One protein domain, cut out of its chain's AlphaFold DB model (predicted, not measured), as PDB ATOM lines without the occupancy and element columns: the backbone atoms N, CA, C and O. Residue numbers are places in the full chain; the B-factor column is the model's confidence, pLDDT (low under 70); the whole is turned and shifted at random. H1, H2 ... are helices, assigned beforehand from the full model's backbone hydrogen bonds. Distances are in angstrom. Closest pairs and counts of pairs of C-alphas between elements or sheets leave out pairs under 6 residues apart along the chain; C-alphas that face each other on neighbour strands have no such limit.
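AT A GLANCE: This is residues 2 to 47 of the 48 residues of the protein "YqzL family protein" of Clostridium sp. (UniProt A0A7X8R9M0). One long helix, H2, makes the length of a rod, and the short helix H1 folds back along its first part as an uneven helical hairpin. Residues 27 to 47, of which 27 to 45 belong to H2, stick out free. The printed part has 46 residues with two named helices, H1 then H2, and no named strand; the class is all helix. It is extended, with a radius of gyration of the C-alphas of 16.0 A and spans of 53 by 13 by 8 A.

HOW THE PARTS SIT: H2, residues 16 to 45, touches H1, residues 2 to 13, with residues 16 to 26 alone. Their closest C-alphas, those of Met 18 and Phe 10, are 5.3 A apart. The two form a helical hairpin, at a shallow tilt of 17 degrees, opposite ways. In H1 and H2 every O i to N i+4 pair is within hydrogen-bond range.

IN THESE COORDINATES: H2 measures 44.3 A from C-alpha 16 at (23.962, 20.599, 5.410) to C-alpha 45 at (1.516, -13.750, 22.059). H1 measures 16.5 A and begins with C-alpha 2 at (8.445, 18.209, 9.634).

THE WHOLE: The two C-alphas farthest apart, those of Thr 13 and His 47, are 53.1 A apart. The printed part has no cut, and the link from H1 to H2 is tight. Residues 31 to 47 have pLDDT under 70.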
ATOM      1  N   LEU A   2       7.096  17.796   9.172       88.25
ATOM      2  CA  LEU A   2       8.445  18.209   9.634       88.25
ATOM      3  C   LEU A   2       9.593  17.793   8.686       88.25
ATOM      4  O   LEU A   2      10.462  18.609   8.386       88.25
ATOM      5  N   LYS A   3       9.552  16.568   8.137       90.00
ATOM      6  CA  LYS A   3      10.510  16.104   7.109       90.00
ATOM      7  C   LYS A   3      10.485  16.988   5.854       90.00
ATOM      8  O   LYS A   3      11.522  17.382   5.337       90.00
ATOM      9  N   GLU A   4       9.292  17.360   5.393       92.12
ATOM     10  CA  GLU A   4       9.119  18.207   4.204       92.12
ATOM     11  C   GLU A   4       9.644  19.627   4.427       92.12
ATOM     12  O   GLU A   4      10.181  20.234   3.503       92.12
ATOM     13  N   PHE A   5       9.507  20.156   5.645       92.19
ATOM     14  CA  PHE A   5      10.082  21.444   6.020       92.19
ATOM     15  C   PHE A   5      11.616  21.406   5.969       92.19
ATOM     16  O   PHE A   5      12.217  22.251   5.306       92.19
ATOM     17  N   ALA A   6      12.240  20.398   6.589       92.75
ATOM     18  CA  ALA A   6      13.694  20.228   6.574       92.75
ATOM     19  C   ALA A   6      14.235  20.049   5.141       92.75
ATOM     20  O   ALA A   6      15.196  20.711   4.751       92.75
ATOM     21  N   TRP A   7      13.554  19.247   4.314       93.81
ATOM     22  CA  TRP A   7      13.906  19.066   2.902       93.81
ATOM     23  C   TRP A   7      13.788  20.360   2.082       93.81
ATOM     24  O   TRP A   7      14.693  20.707   1.319       93.81
ATOM     25  N   LYS A   8      12.700  21.125   2.251       96.06
ATOM     26  CA  LYS A   8      12.523  22.418   1.565       96.06
ATOM     27  C   LYS A   8      13.577  23.441   1.989       96.06
ATOM     28  O   LYS A   8      14.056  24.199   1.152       96.06
ATOM     29  N   MET A   9      13.961  23.459   3.263       95.12
ATOM     30  CA  MET A   9      15.027  24.336   3.750       95.12
ATOM     31  C   MET A   9      16.387  23.939   3.181       95.12
ATOM     32  O   MET A   9      17.096  24.808   2.678       95.12
ATOM     33  N   PHE A  10      16.723  22.647   3.176       95.44
ATOM     34  CA  PHE A  10      17.959  22.154   2.570       95.44
ATOM     35  C   PHE A  10      18.042  22.494   1.078       95.44
ATOM     36  O   PHE A  10      19.009  23.101   0.639       95.44
ATOM     37  N   THR A  11      17.001  22.189   0.301       96.12
ATOM     38  CA  THR A  11      16.982  22.466  -1.149       96.12
ATOM     39  C   THR A  11      17.026  23.959  -1.481       96.12
ATOM     40  O   THR A  11      17.548  24.335  -2.528       96.12
ATOM     41  N   LYS A  12      16.511  24.820  -0.596       96.81
ATOM     42  CA  LYS A  12      16.544  26.278  -0.767       96.81
ATOM     43  C   LYS A  12      17.866  26.919  -0.338       96.81
ATOM     44  O   LYS A  12      18.268  27.912  -0.934       96.81
ATOM     45  N   THR A  13      18.494  26.416   0.723       95.81
ATOM     46  CA  THR A  13      19.653  27.069   1.368       95.81
ATOM     47  C   THR A  13      20.975  26.348   1.130       95.81
ATOM     48  O   THR A  13      22.029  26.959   1.268       95.81
ATOM     49  N   GLY A  14      20.937  25.060   0.789       93.06
ATOM     50  CA  GLY A  14      22.107  24.187   0.752       93.06
ATOM     51  C   GLY A  14      22.693  23.874   2.134       93.06
ATOM     52  O   GLY A  14      23.771  23.289   2.202       93.06
ATOM     53  N   ASP A  15      22.023  24.254   3.230       94.88
ATOM     54  CA  ASP A  15      22.537  24.056   4.587       94.88
ATOM     55  C   ASP A  15      22.538  22.571   4.965       94.88
ATOM     56  O   ASP A  15      21.495  21.963   5.224       94.88
ATOM     57  N   ILE A  16      23.737  21.997   5.039       94.88
ATOM     58  CA  ILE A  16      23.962  20.599   5.410       94.88
ATOM     59  C   ILE A  16      23.359  20.241   6.775       94.88
ATOM     60  O   ILE A  16      22.937  19.104   6.977       94.88
ATOM     61  N   SER A  17      23.230  21.205   7.688       95.25
ATOM     62  CA  SER A  17      22.615  21.005   9.003       95.25
ATOM     63  C   SER A  17      21.148  20.586   8.872       95.25
ATOM     64  O   SER A  17      20.671  19.746   9.632       95.25
ATOM     65  N   MET A  18      20.433  21.106   7.867       95.31
ATOM     66  CA  MET A  18      19.046  20.714   7.584       95.31
ATOM     67  C   MET A  18      18.949  19.315   6.981       95.31
ATOM     68  O   MET A  18      17.984  18.600   7.252       95.31
ATOM     69  N   TYR A  19      19.951  18.901   6.204       92.44
ATOM     70  CA  TYR A  19      20.038  17.528   5.714       92.44
ATOM     71  C   TYR A  19      20.316  16.544   6.856       92.44
ATOM     72  O   TYR A  19      19.624  15.536   6.968       92.44
ATOM     73  N   MET A  20      21.258  16.858   7.751       95.00
ATOM     74  CA  MET A  20      21.535  16.032   8.933       95.00
ATOM     75  C   MET A  20      20.298  15.909   9.829       95.00
ATOM     76  O   MET A  20      19.911  14.804  10.197       95.00
ATOM     77  N   PHE A  21      19.605  17.021  10.082       94.00
ATOM     78  CA  PHE A  21      18.350  17.020  10.830       94.00
ATOM     79  C   PHE A  21      17.257  16.175  10.154       94.00
ATOM     80  O   PHE A  21      16.532  15.440  10.825       94.00
ATOM     81  N   LEU A  22      17.148  16.224   8.822       94.06
ATOM     82  CA  LEU A  22      16.237  15.354   8.074       94.06
ATOM     83  C   LEU A  22      16.555  13.867   8.312       94.06
ATOM     84  O   LEU A  22      15.627  13.095   8.559       94.06
ATOM     85  N   LYS A  23      17.838  13.474   8.285       92.19
ATOM     86  CA  LYS A  23      18.265  12.088   8.553       92.19
ATOM     87  C   LYS A  23      17.937  11.653   9.982       92.19
ATOM     88  O   LYS A  23      17.389  10.570  10.162       92.19
ATOM     89  N   GLU A  24      18.161  12.513  10.973       92.06
ATOM     90  CA  GLU A  24      17.794  12.224  12.367       92.06
ATOM     91  C   GLU A  24      16.285  12.004  12.542       92.06
ATOM     92  O   GLU A  24      15.860  11.101  13.268       92.06
ATOM     93  N   ILE A  25      15.451  12.812  11.876       90.44
ATOM     94  CA  ILE A  25      13.995  12.622  11.912       90.44
ATOM     95  C   ILE A  25      13.623  11.277  11.282       90.44
ATOM     96  O   ILE A  25      12.771  10.577  11.824       90.44
ATOM     97  N   GLU A  26      14.227  10.915  10.145       88.69
ATOM     98  CA  GLU A  26      13.985   9.631   9.476       88.69
ATOM     99  C   GLU A  26      14.305   8.438  10.375       88.69
ATOM    100  O   GLU A  26      13.452   7.561  10.533       88.69
ATOM    101  N   GLU A  27      15.475   8.444  11.009       88.00
ATOM    102  CA  GLU A  27      15.902   7.390  11.930       88.00
ATOM    103  C   GLU A  27      14.958   7.263  13.127       88.00
ATOM    104  O   GLU A  27      14.523   6.159  13.455       88.00
ATOM    105  N   LYS A  28      14.547   8.388  13.722       83.06
ATOM    106  CA  LYS A  28      13.601   8.377  14.844       83.06
ATOM    107  C   LYS A  28      12.231   7.836  14.452       83.06
ATOM    108  O   LYS A  28      11.672   7.030  15.191       83.06
ATOM    109  N   THR A  29      11.691   8.224  13.295       77.69
ATOM    110  CA  THR A  29      10.428   7.628  12.817       77.69
ATOM    111  C   THR A  29      10.547   6.125  12.610       77.69
ATOM    112  O   THR A  29       9.655   5.401  13.025       77.69
ATOM    113  N   ARG A  30      11.668   5.642  12.062       74.19
ATOM    114  CA  ARG A  30      11.876   4.206  11.869       74.19
ATOM    115  C   ARG A  30      11.873   3.444  13.196       74.19
ATOM    116  O   ARG A  30      11.239   2.403  13.292       74.19
ATOM    117  N   THR A  31      12.529   3.976  14.228       64.00
ATOM    118  CA  THR A  31      12.509   3.344  15.557       64.00
ATOM    119  C   THR A  31      11.119   3.341  16.190       64.00
ATOM    120  O   THR A  31      10.781   2.393  16.890       64.00
ATOM    121  N   VAL A  32      10.300   4.367  15.937       64.50
ATOM    122  CA  VAL A  32       8.914   4.408  16.427       64.50
ATOM    123  C   VAL A  32       8.075   3.338  15.731       64.50
ATOM    124  O   VAL A  32       7.437   2.547  16.423       64.50
ATOM    125  N   ASP A  33       8.158   3.239  14.404       60.66
ATOM    126  CA  ASP A  33       7.421   2.238  13.625       60.66
ATOM    127  C   ASP A  33       7.814   0.803  14.032       60.66
ATOM    128  O   ASP A  33       6.953  -0.050  14.240       60.66
ATOM    129  N   GLU A  34       9.109   0.540  14.245       60.00
ATOM    130  CA  GLU A  34       9.598  -0.760  14.731       60.00
ATOM    131  C   GLU A  34       9.099  -1.071  16.159       60.00
ATOM    132  O   GLU A  34       8.758  -2.217  16.460       60.00
ATOM    133  N   THR A  35       8.991  -0.069  17.042       60.34
ATOM    134  CA  THR A  35       8.429  -0.272  18.392       60.34
ATOM    135  C   THR A  35       6.916  -0.464  18.421       60.34
ATOM    136  O   THR A  35       6.429  -1.135  19.331       60.34
ATOM    137  N   GLU A  36       6.162   0.108  17.482       58.53
ATOM    138  CA  GLU A  36       4.721  -0.155  17.381       58.53
ATOM    139  C   GLU A  36       4.461  -1.575  16.873       58.53
ATOM    140  O   GLU A  36       3.694  -2.304  17.500       58.53
ATOM    141  N   ILE A  37       5.200  -2.028  15.854       58.59
ATOM    142  CA  ILE A  37       5.117  -3.413  15.363       58.59
ATOM    143  C   ILE A  37       5.466  -4.414  16.473       58.59
ATOM    144  O   ILE A  37       4.727  -5.368  16.706       58.59
ATOM    145  N   ALA A  38       6.548  -4.178  17.223       58.84
ATOM    146  CA  ALA A  38       6.941  -5.065  18.318       58.84
ATOM    147  C   ALA A  38       5.893  -5.131  19.448       58.84
ATOM    148  O   ALA A  38       5.737  -6.171  20.088       58.84
ATOM    149  N   LYS A  39       5.162  -4.041  19.713       58.06
ATOM    150  CA  LYS A  39       4.063  -4.041  20.693       58.06
ATOM    151  C   LYS A  39       2.861  -4.837  20.198       58.06
ATOM    152  O   LYS A  39       2.279  -5.585  20.986       58.06
ATOM    153  N   ASP A  40       2.525  -4.705  18.920       56.91
ATOM    154  CA  ASP A  40       1.423  -5.446  18.310       56.91
ATOM    155  C   ASP A  40       1.714  -6.955  18.273       56.91
ATOM    156  O   ASP A  40       0.834  -7.752  18.586       56.91
ATOM    157  N   GLU A  41       2.956  -7.379  18.018       57.62
ATOM    158  CA  GLU A  41       3.339  -8.800  18.060       57.62
ATOM    159  C   GLU A  41       3.261  -9.408  19.477       57.62
ATOM    160  O   GLU A  41       2.784 -10.534  19.656       57.62
ATOM    161  N   VAL A  42       3.660  -8.658  20.512       61.22
ATOM    162  CA  VAL A  42       3.581  -9.108  21.917       61.22
ATOM    163  C   VAL A  42       2.128  -9.244  22.390       61.22
ATOM    164  O   VAL A  42       1.807 -10.166  23.149       61.22
ATOM    165  N   ALA A  43       1.229  -8.374  21.918       57.06
ATOM    166  CA  ALA A  43      -0.195  -8.447  22.242       57.06
ATOM    167  C   ALA A  43      -0.847  -9.743  21.725       57.06
ATOM    168  O   ALA A  43      -1.707 -10.314  22.399       57.06
ATOM    169  N   ILE A  44      -0.396 -10.262  20.579       56.28
ATOM    170  CA  ILE A  44      -0.902 -11.519  20.006       56.28
ATOM    171  C   ILE A  44      -0.340 -12.738  20.768       56.28
ATOM    172  O   ILE A  44      -1.016 -13.758  20.890       56.28
ATOM    173  N   SER A  45       0.862 -12.637  21.349       56.66
ATOM    174  CA  SER A  45       1.516 -13.750  22.059       56.66
ATOM    175  C   SER A  45       0.966 -14.038  23.464       56.66
ATOM    176  O   SER A  45       1.253 -15.101  24.009       56.66
ATOM    177  N   THR A  46       0.209 -13.121  24.073       55.50
ATOM    178  CA  THR A  46      -0.297 -13.282  25.458       55.50
ATOM    179  C   THR A  46      -1.688 -13.946  25.509       55.50
ATOM    180  O   THR A  46      -2.190 -14.258  26.585       55.50
ATOM    181  N   HIS A  47      -2.314 -14.194  24.353       52.75
ATOM    182  CA  HIS A  47      -3.666 -14.759  24.235       52.75
ATOM    183  C   HIS A  47      -3.717 -16.227  23.755       52.75
ATOM    184  O   HIS A  47      -4.785 -16.676  23.333       52.75
TER     185      HIS A  47